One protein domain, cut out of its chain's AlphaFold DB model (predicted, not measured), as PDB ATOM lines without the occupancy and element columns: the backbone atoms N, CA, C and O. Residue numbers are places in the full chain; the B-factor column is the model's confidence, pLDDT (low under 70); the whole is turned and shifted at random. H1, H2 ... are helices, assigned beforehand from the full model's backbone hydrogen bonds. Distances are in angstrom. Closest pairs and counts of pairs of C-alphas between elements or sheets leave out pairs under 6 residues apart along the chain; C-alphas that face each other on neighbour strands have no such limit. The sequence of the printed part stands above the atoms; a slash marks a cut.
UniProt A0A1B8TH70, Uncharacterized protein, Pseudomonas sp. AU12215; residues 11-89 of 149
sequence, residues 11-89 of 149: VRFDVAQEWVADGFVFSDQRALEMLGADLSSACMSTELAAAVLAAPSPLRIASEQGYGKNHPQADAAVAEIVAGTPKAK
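What this domain is: This is residues 11 to 89 of the 149 residues of an uncharacterized protein of Pseudomonas sp. AU12215 (UniProt A0A1B8TH70). This is a rod of four helices in two parts: toward one end the short H3 sits between H1 on one side and H4 on the other, and toward the other end lies H2, which touches no helix, with the loop that follows it, round Ser 41, at the tip. From the far end of H2 a long stretch with no named element, residues 39 to 57, folds back to H3. The printed part has 79 residues with four named helices, H1, H2, H3 and H4 in that order, and no named strand. The class is all helix, though under half of the residues, 34 of 79, are in named elements. The whole is only just loose, close to compact, with a radius of gyration of the C-alphas of 14.0 A and spans of 46 by 22 by 17 A.

Where its parts are: The printed part begins at Val 11, and H1 takes residues 17 to 21, with C-alpha 17 at (11.748, -39.292, -13.511). H2 takes residues 28 to 38 and measures 16.0 A from first to last C-alpha, ending with C-alpha 38 at (5.766, -14.743, -10.250). H3 takes residues 58 to 64 and measures 9.7 A. H4 takes residues 74 to 84 and measures 15.7 A, ending with C-alpha 84 at (13.232, -30.025, 2.587).

How they stand to each other: H1 and H3 touch, and their closest C-alphas, those of Ala 21 and Glu 64, are 5.1 A apart. H1 and H2 are apart. H2 and H3 are apart too. H3 and H4 touch, their closest C-alphas being those of Pro 58 and Val 78 at 5.4 A. Their lines stand at a steep tilt of 61 degrees, opposite ways. H2 and H4 are close but not clearly touching, with the C-alphas of Asp 28 and Gly 84 the closest at 6.2 A. They run the same way at a steep tilt of 43 degrees. H1 and H4 are apart. Each O i to N i+4 pair is within hydrogen-bond range in H1, H3 and H4, and 6 of 7 are in H2.

The domain as a whole: The two C-alphas farthest apart in the domain, those of Ser 41 and Asn 70, are 46.4 A apart, while the first and last printed C-alphas, of Val 11 and Lys 89, are 17.2 A apart. The printed part has no cut. The link from H2 to H3, 19 residues, is long, and those from H1 to H2 and from H3 to H4 are short but not tight. The mean pLDDT of the printed part is 90.8, and one printed residue, Lys 89, is under 70.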
ATOM      1  N   VAL A  11      -1.964 -27.351  -5.312       87.06
ATOM      2  CA  VAL A  11      -1.438 -27.564  -6.665       87.06
ATOM      3  C   VAL A  11      -0.696 -28.894  -6.709       87.06
ATOM      4  O   VAL A  11       0.013 -29.241  -5.765       87.06
ATOM      5  N   ARG A  12      -0.851 -29.629  -7.814       86.00
ATOM      6  CA  ARG A  12      -0.098 -30.849  -8.108       86.00
ATOM      7  C   ARG A  12       0.878 -30.592  -9.253       86.00
ATOM      8  O   ARG A  12       0.488 -30.046 -10.282       86.00
ATOM      9  N   PHE A  13       2.119 -31.030  -9.071       88.00
ATOM     10  CA  PHE A  13       3.164 -31.007 -10.088       88.00
ATOM     11  C   PHE A  13       3.599 -32.437 -10.394       88.00
ATOM     12  O   PHE A  13       3.912 -33.189  -9.472       88.00
ATOM     13  N   ASP A  14       3.670 -32.776 -11.679       87.06
ATOM     14  CA  ASP A  14       4.291 -34.009 -12.153       87.06
ATOM     15  C   ASP A  14       5.570 -33.634 -12.909       87.06
ATOM     16  O   ASP A  14       5.544 -32.789 -13.806       87.06
ATOM     17  N   VAL A  15       6.693 -34.251 -12.543       87.81
ATOM     18  CA  VAL A  15       7.987 -34.076 -13.216       87.81
ATOM     19  C   VAL A  15       8.473 -35.405 -13.773       87.81
ATOM     20  O   VAL A  15       8.128 -36.467 -13.251       87.81
ATOM     21  N   ALA A  16       9.283 -35.335 -14.828       86.94
ATOM     22  CA  ALA A  16       9.899 -36.516 -15.418       86.94
ATOM     23  C   ALA A  16      10.838 -37.183 -14.399       86.94
ATOM     24  O   ALA A  16      11.480 -36.496 -13.596       86.94
ATOM     25  N   GLN A  17      10.920 -38.512 -14.436       87.31
ATOM     26  CA  GLN A  17      11.748 -39.292 -13.511       87.31
ATOM     27  C   GLN A  17      13.232 -38.921 -13.635       87.31
ATOM     28  O   GLN A  17      13.942 -38.902 -12.636       87.31
ATOM     29  N   GLU A  18      13.671 -38.550 -14.835       89.44
ATOM     30  CA  GLU A  18      15.032 -38.132 -15.162       89.44
ATOM     31  C   GLU A  18      15.465 -36.914 -14.338       89.44
ATOM     32  O   GLU A  18      16.557 -36.905 -13.783       89.44
ATOM     33  N   TRP A  19      14.580 -35.929 -14.149       91.94
ATOM     34  CA  TRP A  19      14.881 -34.776 -13.294       91.94
ATOM     35  C   TRP A  19      15.099 -35.191 -11.843       91.94
ATOM     36  O   TRP A  19      15.977 -34.657 -11.169       91.94
ATOM     37  N   VAL A  20      14.291 -36.136 -11.350       92.50
ATOM     38  CA  VAL A  20      14.439 -36.664  -9.989       92.50
ATOM     39  C   VAL A  20      15.759 -37.417  -9.863       92.50
ATOM     40  O   VAL A  20      16.460 -37.194  -8.881       92.50
ATOM     41  N   ALA A  21      16.122 -38.230 -10.858       91.44
ATOM     42  CA  ALA A  21      17.405 -38.930 -10.917       91.44
ATOM     43  C   ALA A  21      18.600 -37.959 -10.917       91.44
ATOM     44  O   ALA A  21      19.587 -38.210 -10.229       91.44
ATOM     45  N   ASP A  22      18.463 -36.801 -11.570       91.06
ATOM     46  CA  ASP A  22      19.443 -35.704 -11.569       91.06
ATOM     47  C   ASP A  22      19.479 -34.901 -10.248       91.06
ATOM     48  O   ASP A  22      20.163 -33.881 -10.138       91.06
ATOM     49  N   GLY A  23      18.749 -35.342  -9.216       90.81
ATOM     50  CA  GLY A  23      18.767 -34.742  -7.881       90.81
ATOM     51  C   GLY A  23      17.650 -33.730  -7.620       90.81
ATOM     52  O   GLY A  23      17.665 -33.051  -6.592       90.81
ATOM     53  N   PHE A  24      16.657 -33.604  -8.505       93.25
ATOM     54  CA  PHE A  24      15.521 -32.721  -8.252       93.25
ATOM     55  C   PHE A  24      14.692 -33.199  -7.053       93.25
ATOM     56  O   PHE A  24      14.208 -34.331  -7.010       93.25
ATOM     57  N   VAL A  25      14.452 -32.279  -6.117       92.06
ATOM     58  CA  VAL A  25      13.495 -32.425  -5.016       92.06
ATOM     59  C   VAL A  25      12.663 -31.149  -4.937       92.06
ATOM     60  O   VAL A  25      13.199 -30.038  -4.985       92.06
ATOM     61  N   PHE A  26      11.344 -31.294  -4.825       92.94
ATOM     62  CA  PHE A  26      10.440 -30.159  -4.663       92.94
ATOM     63  C   PHE A  26      10.259 -29.844  -3.177       92.94
ATOM     64  O   PHE A  26       9.499 -30.528  -2.507       92.94
ATOM     65  N   SER A  27      10.992 -28.852  -2.663       93.88
ATOM     66  CA  SER A  27      10.988 -28.450  -1.248       93.88
ATOM     67  C   SER A  27      10.028 -27.295  -0.948       93.88
ATOM     68  O   SER A  27       9.612 -26.574  -1.856       93.88
ATOM     69  N   ASP A  28       9.730 -27.064   0.337       94.31
ATOM     70  CA  ASP A  28       8.964 -25.890   0.798       94.31
ATOM     71  C   ASP A  28       9.620 -24.582   0.321       94.31
ATOM     72  O   ASP A  28       8.947 -23.678  -0.177       94.31
ATOM     73  N   GLN A  29      10.953 -24.514   0.409       94.94
ATOM     74  CA  GLN A  29      11.739 -23.371  -0.047       94.94
ATOM     75  C   GLN A  29      11.606 -23.163  -1.561       94.94
ATOM     76  O   GLN A  29      11.341 -22.049  -2.003       94.94
ATOM     77  N   ARG A  30      11.721 -24.233  -2.357       95.25
ATOM     78  CA  ARG A  30      11.569 -24.153  -3.815       95.25
ATOM     79  C   ARG A  30      10.161 -23.720  -4.216       95.25
ATOM     80  O   ARG A  30      10.008 -22.914  -5.130       95.25
ATOM     81  N   ALA A  31       9.135 -24.216  -3.523       95.12
ATOM     82  CA  ALA A  31       7.758 -23.791  -3.747       95.12
ATOM     83  C   ALA A  31       7.574 -22.288  -3.456       95.12
ATOM     84  O   ALA A  31       6.906 -21.591  -4.219       95.12
ATOM     85  N   LEU A  32       8.199 -21.775  -2.389       95.75
ATOM     86  CA  LEU A  32       8.162 -20.351  -2.047       95.75
ATOM     87  C   LEU A  32       8.911 -19.497  -3.078       95.75
ATOM     88  O   LEU A  32       8.410 -18.450  -3.476       95.75
ATOM     89  N   GLU A  33      10.080 -19.949  -3.534       95.19
ATOM     90  CA  GLU A  33      10.868 -19.288  -4.581       95.19
ATOM     91  C   GLU A  33      10.108 -19.207  -5.907       95.19
ATOM     92  O   GLU A  33      10.096 -18.153  -6.537       95.19
ATOM     93  N   MET A  34       9.416 -20.279  -6.303       94.56
ATOM     94  CA  MET A  34       8.568 -20.270  -7.499       94.56
ATOM     95  C   MET A  34       7.417 -19.268  -7.392       94.56
ATOM     96  O   MET A  34       7.160 -18.541  -8.348       94.56
ATOM     97  N   LEU A  35       6.747 -19.196  -6.237       94.56
ATOM     98  CA  LEU A  35       5.684 -18.215  -6.004       94.56
ATOM     99  C   LEU A  35       6.230 -16.778  -5.993       94.56
ATOM    100  O   LEU A  35       5.628 -15.879  -6.574       94.56
ATOM    101  N   GLY A  36       7.381 -16.563  -5.350       95.62
ATOM    102  CA  GLY A  36       8.040 -15.259  -5.281       95.62
ATOM    103  C   GLY A  36       8.552 -14.761  -6.634       95.62
ATOM    104  O   GLY A  36       8.564 -13.557  -6.868       95.62
ATOM    105  N   ALA A  37       8.931 -15.665  -7.541       95.25
ATOM    106  CA  ALA A  37       9.342 -15.303  -8.895       95.25
ATOM    107  C   ALA A  37       8.185 -14.718  -9.727       95.25
ATOM    108  O   ALA A  37       8.403 -13.765 -10.472       95.25
ATOM    109  N   ASP A  38       6.971 -15.257  -9.579       94.69
ATOM    110  CA  ASP A  38       5.766 -14.743 -10.250       94.69
ATOM    111  C   ASP A  38       5.249 -13.456  -9.580       94.69
ATOM    112  O   ASP A  38       4.887 -12.483 -10.241       94.69
ATOM    113  N   LEU A  39       5.302 -13.403  -8.247       94.50
ATOM    114  CA  LEU A  39       4.896 -12.252  -7.440       94.50
ATOM    115  C   LEU A  39       6.105 -11.408  -7.022       94.50
ATOM    116  O   LEU A  39       6.302 -11.139  -5.838       94.50
ATOM    117  N   SER A  40       6.900 -10.948  -7.991       89.88
ATOM    118  CA  SER A  40       8.209 -10.312  -7.751       89.88
ATOM    119  C   SER A  40       8.192  -9.068  -6.846       89.88
ATOM    120  O   SER A  40       9.239  -8.635  -6.369       89.88
ATOM    121  N   SER A  41       7.026  -8.448  -6.642       93.25
ATOM    122  CA  SER A  41       6.850  -7.289  -5.753       93.25
ATOM    123  C   SER A  41       6.423  -7.650  -4.327       93.25
ATOM    124  O   SER A  41       6.401  -6.762  -3.479       93.25
ATOM    125  N   ALA A  42       6.077  -8.910  -4.058       93.31
ATOM    126  CA  ALA A  42       5.658  -9.365  -2.740       93.31
ATOM    127  C   ALA A  42       6.863  -9.720  -1.856       93.31
ATOM    128  O   ALA A  42       7.870 -10.276  -2.299       93.31
ATOM    129  N   CYS A  43       6.749  -9.434  -0.565       92.75
ATOM    130  CA  CYS A  43       7.755  -9.773   0.424       92.75
ATOM    131  C   CYS A  43       7.635 -11.247   0.843       92.75
ATOM    132  O   CYS A  43       6.711 -11.631   1.563       92.75
ATOM    133  N   MET A  44       8.606 -12.079   0.449       92.62
ATOM    134  CA  MET A  44       8.618 -13.522   0.753       92.62
ATOM    135  C   MET A  44       8.619 -13.858   2.254       92.62
ATOM    136  O   MET A  44       8.295 -14.983   2.618       92.62
ATOM    137  N   SER A  45       8.984 -12.917   3.130       92.00
ATOM    138  CA  SER A  45       9.018 -13.136   4.582       92.00
ATOM    139  C   SER A  45       7.730 -12.740   5.306       92.00
ATOM    140  O   SER A  45       7.557 -13.122   6.464       92.00
ATOM    141  N   THR A  46       6.833 -11.979   4.667       92.00
ATOM    142  CA  THR A  46       5.627 -11.451   5.332       92.00
ATOM    143  C   THR A  46       4.336 -11.616   4.543       92.00
ATOM    144  O   THR A  46       3.270 -11.636   5.152       92.00
ATOM    145  N   GLU A  47       4.401 -11.710   3.216       93.88
ATOM    146  CA  GLU A  47       3.220 -11.726   2.342       93.88
ATOM    147  C   GLU A  47       2.991 -13.080   1.671       93.88
ATOM    148  O   GLU A  47       1.865 -13.386   1.287       93.88
ATOM    149  N   LEU A  48       4.035 -13.905   1.558       95.25
ATOM    150  CA  LEU A  48       3.980 -15.195   0.878       95.25
ATOM    151  C   LEU A  48       4.260 -16.347   1.840       95.25
ATOM    152  O   LEU A  48       5.069 -16.244   2.759       95.25
ATOM    153  N   ALA A  49       3.604 -17.473   1.586       94.12
ATOM    154  CA  ALA A  49       3.884 -18.738   2.241       94.12
ATOM    155  C   ALA A  49       3.630 -19.876   1.255       94.12
ATOM    156  O   ALA A  49       2.629 -19.876   0.539       94.12
ATOM    157  N   ALA A  50       4.515 -20.865   1.252       93.94
ATOM    158  CA  ALA A  50       4.349 -22.089   0.487       93.94
ATOM    159  C   ALA A  50       4.780 -23.275   1.349       93.94
ATOM    160  O   ALA A  50       5.656 -23.153   2.206       93.94
ATOM    161  N   ALA A  51       4.124 -24.412   1.151       91.69
ATOM    162  CA  ALA A  51       4.513 -25.662   1.776       91.69
ATOM    163  C   ALA A  51       4.066 -26.837   0.913       91.69
ATOM    164  O   ALA A  51       2.950 -26.845   0.389       91.69
ATOM    165  N   VAL A  52       4.920 -27.844   0.816       90.00
ATOM    166  CA  VAL A  52       4.627 -29.103   0.150       90.00
ATOM    167  C   VAL A  52       3.871 -29.983   1.140       90.00
ATOM    168  O   VAL A  52       4.398 -30.395   2.172       90.00
ATOM    169  N   LEU A  53       2.588 -30.218   0.854       85.19
ATOM    170  CA  LEU A  53       1.682 -30.969   1.736       85.19
ATOM    171  C   LEU A  53       1.587 -32.455   1.386       85.19
ATOM    172  O   LEU A  53       1.077 -33.238   2.181       85.19
ATOM    173  N   ALA A  54       2.043 -32.831   0.196       83.81
ATOM    174  CA  ALA A  54       2.120 -34.202  -0.278       83.81
ATOM    175  C   ALA A  54       3.299 -34.308  -1.246       83.81
ATOM    176  O   ALA A  54       3.512 -33.416  -2.067       83.81
ATOM    177  N   ALA A  55       4.070 -35.384  -1.127       85.31
ATOM    178  CA  ALA A  55       5.212 -35.676  -1.979       85.31
ATOM    179  C   ALA A  55       5.353 -37.198  -2.129       85.31
ATOM    180  O   ALA A  55       4.861 -37.947  -1.278       85.31
ATOM    181  N   PRO A  56       6.043 -37.686  -3.175       86.12
ATOM    182  CA  PRO A  56       6.456 -39.079  -3.225       86.12
ATOM    183  C   PRO A  56       7.274 -39.455  -1.985       86.12
ATOM    184  O   PRO A  56       7.950 -38.617  -1.388       86.12
ATOM    185  N   SER A  57       7.258 -40.740  -1.624       86.38
ATOM    186  CA  SER A  57       8.066 -41.235  -0.505       86.38
ATOM    187  C   SER A  57       9.539 -40.812  -0.649       86.38
ATOM    188  O   SER A  57      10.120 -41.070  -1.706       86.38
ATOM    189  N   PRO A  58      10.182 -40.245   0.389       89.50
ATOM    190  CA  PRO A  58      11.605 -39.931   0.384       89.50
ATOM    191  C   PRO A  58      12.476 -41.135   0.036       89.50
ATOM    192  O   PRO A  58      13.485 -40.973  -0.630       89.50
ATOM    193  N   LEU A  59      12.055 -42.355   0.397       89.50
ATOM    194  CA  LEU A  59      12.742 -43.584  -0.015       89.50
ATOM    195  C   LEU A  59      12.663 -43.813  -1.528       89.50
ATOM    196  O   LEU A  59      13.634 -44.265  -2.125       89.50
ATOM    197  N   ARG A  60      11.516 -43.508  -2.150       89.81
ATOM    198  CA  ARG A  60      11.366 -43.576  -3.610       89.81
ATOM    199  C   ARG A  60      12.272 -42.537  -4.266       89.81
ATOM    200  O   ARG A  60      13.042 -42.907  -5.134       89.81
ATOM    201  N   ILE A  61      12.220 -41.284  -3.814       91.69
ATOM    202  CA  ILE A  61      13.048 -40.190  -4.349       91.69
ATOM    203  C   ILE A  61      14.540 -40.521  -4.214       91.69
ATOM    204  O   ILE A  61      15.264 -40.481  -5.202       91.69
ATOM    205  N   ALA A  62      14.985 -40.922  -3.021       93.00
ATOM    206  CA  ALA A  62      16.368 -41.315  -2.766       93.00
ATOM    207  C   ALA A  62      16.792 -42.485  -3.668       93.00
ATOM    208  O   ALA A  62      17.868 -42.451  -4.258       93.00
ATOM    209  N   SER A  63      15.932 -43.495  -3.834       93.12
ATOM    210  CA  SER A  63      16.212 -44.616  -4.733       93.12
ATOM    211  C   SER A  63      16.345 -44.182  -6.196       93.12
ATOM    212  O   SER A  63      17.231 -44.695  -6.873       93.12
ATOM    213  N   GLU A  64      15.500 -43.265  -6.680       94.12
ATOM    214  CA  GLU A  64      15.601 -42.709  -8.042       94.12
ATOM    215  C   GLU A  64      16.894 -41.907  -8.241       94.12
ATOM    216  O   GLU A  64      17.505 -41.968  -9.300       94.12
ATOM    217  N   GLN A  65      17.368 -41.231  -7.193       94.25
ATOM    218  CA  GLN A  65      18.646 -40.504  -7.159       94.25
ATOM    219  C   GLN A  65      19.881 -41.416  -7.017       94.25
ATOM    220  O   GLN A  65      20.998 -40.932  -6.852       94.25
ATOM    221  N   GLY A  66      19.706 -42.741  -7.034       93.56
ATOM    222  CA  GLY A  66      20.796 -43.713  -6.892       93.56
ATOM    223  C   GLY A  66      21.134 -44.107  -5.447       93.56
ATOM    224  O   GLY A  66      21.957 -45.000  -5.230       93.56
ATOM    225  N   TYR A  67      20.457 -43.541  -4.446       91.81
ATOM    226  CA  TYR A  67      20.597 -43.894  -3.028       91.81
ATOM    227  C   TYR A  67      19.676 -45.059  -2.635       91.81
ATOM    228  O   TYR A  67      18.828 -44.951  -1.748       91.81
ATOM    229  N   GLY A  68      19.826 -46.201  -3.311       88.12
ATOM    230  CA  GLY A  68      19.058 -47.411  -3.000       88.12
ATOM    231  C   GLY A  68      19.285 -47.924  -1.566       88.12
ATOM    232  O   GLY A  68      20.229 -47.530  -0.890       88.12
ATOM    233  N   LYS A  69      18.458 -48.877  -1.106       80.62
ATOM    234  CA  LYS A  69      18.429 -49.379   0.292       80.62
ATOM    235  C   LYS A  69      19.788 -49.809   0.877       80.62
ATOM    236  O   LYS A  69      19.974 -49.742   2.086       80.62
ATOM    237  N   ASN A  70      20.718 -50.264   0.039       87.75
ATOM    238  CA  ASN A  70      22.042 -50.730   0.467       87.75
ATOM    239  C   ASN A  70      23.143 -49.668   0.281       87.75
ATOM    240  O   ASN A  70      24.319 -49.970   0.478       87.75
ATOM    241  N   HIS A  71      22.793 -48.451  -0.142       93.12
ATOM    242  CA  HIS A  71      23.747 -47.370  -0.333       93.12
ATOM    243  C   HIS A  71      24.181 -46.805   1.033       93.12
ATOM    244  O   HIS A  71      23.313 -46.494   1.851       93.12
ATOM    245  N   PRO A  72      25.487 -46.591   1.293       93.44
ATOM    246  CA  PRO A  72      25.972 -46.096   2.590       93.44
ATOM    247  C   PRO A  72      25.367 -44.757   3.034       93.44
ATOM    248  O   PRO A  72      25.346 -44.447   4.220       93.44
ATOM    249  N   GLN A  73      24.892 -43.956   2.078       93.81
ATOM    250  CA  GLN A  73      24.297 -42.635   2.309       93.81
ATOM    251  C   GLN A  73      22.763 -42.622   2.197       93.81
ATOM    252  O   GLN A  73      22.179 -41.545   2.199       93.81
ATOM    253  N   ALA A  74      22.100 -43.783   2.096       92.38
ATOM    254  CA  ALA A  74      20.646 -43.850   1.919       92.38
ATOM    255  C   ALA A  74      19.884 -43.094   3.021       92.38
ATOM    256  O   ALA A  74      19.022 -42.271   2.722       92.38
ATOM    257  N   ASP A  75      20.261 -43.302   4.285       92.69
ATOM    258  CA  ASP A  75      19.611 -42.638   5.422       92.69
ATOM    259  C   ASP A  75      19.839 -41.120   5.419       92.69
ATOM    260  O   ASP A  75      18.929 -40.354   5.735       92.69
ATOM    261  N   ALA A  76      21.036 -40.673   5.024       94.50
ATOM    262  CA  ALA A  76      21.363 -39.252   4.926       94.50
ATOM    263  C   ALA A  76      20.567 -38.569   3.803       94.50
ATOM    264  O   ALA A  76      19.976 -37.517   4.036       94.50
ATOM    265  N   ALA A  77      20.478 -39.203   2.628       93.19
ATOM    266  CA  ALA A  77      19.689 -38.704   1.504       93.19
ATOM    267  C   ALA A  77      18.198 -38.604   1.864       93.19
ATOM    268  O   ALA A  77      17.556 -37.581   1.634       93.19
ATOM    269  N   VAL A  78      17.646 -39.638   2.512       92.81
ATOM    270  CA  VAL A  78      16.262 -39.623   3.006       92.81
ATOM    271  C   VAL A  78      16.044 -38.493   4.013       92.81
ATOM    272  O   VAL A  78      15.038 -37.788   3.920       92.81
ATOM    273  N   ALA A  79      16.968 -38.298   4.957       92.38
ATOM    274  CA  ALA A  79      16.870 -37.235   5.955       92.38
ATOM    275  C   ALA A  79      16.896 -35.834   5.323       92.38
ATOM    276  O   ALA A  79      16.132 -34.966   5.748       92.38
ATOM    277  N   GLU A  80      17.718 -35.620   4.295       92.94
ATOM    278  CA  GLU A  80      17.785 -34.358   3.555       92.94
ATOM    279  C   GLU A  80      16.478 -34.062   2.804       92.94
ATOM    280  O   GLU A  80      15.908 -32.980   2.958       92.94
ATOM    281  N   ILE A  81      15.942 -35.047   2.074       92.31
ATOM    282  CA  ILE A  81      14.649 -34.925   1.380       92.31
ATOM    283  C   ILE A  81      13.542 -34.579   2.384       92.31
ATOM    284  O   ILE A  81      12.757 -33.653   2.178       92.31
ATOM    285  N   VAL A  82      13.516 -35.284   3.516       91.69
ATOM    286  CA  VAL A  82      12.565 -35.055   4.610       91.69
ATOM    287  C   VAL A  82      12.696 -33.651   5.209       91.69
ATOM    288  O   VAL A  82      11.681 -33.038   5.541       91.69
ATOM    289  N   ALA A  83      13.917 -33.140   5.362       91.88
ATOM    290  CA  ALA A  83      14.161 -31.800   5.886       91.88
ATOM    291  C   ALA A  83      13.674 -30.703   4.925       91.88
ATOM    292  O   ALA A  83      13.211 -29.660   5.387       91.88
ATOM    293  N   GLY A  84      13.733 -30.944   3.610       91.00
ATOM    294  CA  GLY A  84      13.232 -30.025   2.587       91.00
ATOM    295  C   GLY A  84      11.703 -29.967   2.482       91.00
ATOM    296  O   GLY A  84      11.156 -28.932   2.101       91.00
ATOM    297  N   THR A  85      11.006 -31.052   2.832       89.19
ATOM    298  CA  THR A  85       9.533 -31.140   2.813       89.19
ATOM    299  C   THR A  85       8.986 -31.696   4.132       89.19
ATOM    300  O   THR A  85       8.399 -32.785   4.164       89.19
ATOM    301  N   PRO A  86       9.154 -30.980   5.257       83.88
ATOM    302  CA  PRO A  86       8.854 -31.513   6.582       83.88
ATOM    303  C   PRO A  86       7.373 -31.857   6.780       83.88
ATOM    304  O   PRO A  86       7.060 -32.699   7.615       83.88
ATOM    305  N   LYS A  87       6.465 -31.233   6.016       78.88
ATOM    306  CA  LYS A  87       5.019 -31.507   6.058       78.88
ATOM    307  C   LYS A  87       4.573 -32.633   5.121       78.88
ATOM    308  O   LYS A  87       3.448 -33.101   5.263       78.88
ATOM    309  N   ALA A  88       5.434 -33.071   4.202       76.75
ATOM    310  CA  ALA A  88       5.134 -34.102   3.211       76.75
ATOM    311  C   ALA A  88       5.656 -35.501   3.593       76.75
ATOM    312  O   ALA A  88       5.688 -36.398   2.751       76.75
ATOM    313  N   LYS A  89       6.113 -35.710   4.836       67.81
ATOM    314  CA  LYS A  89       6.709 -36.989   5.247       67.81
ATOM    315  C   LYS A  89       5.692 -38.139   5.151       67.81
ATOM    316  O   LYS A  89       4.561 -37.980   5.621       67.81
TER     317      LYS A  89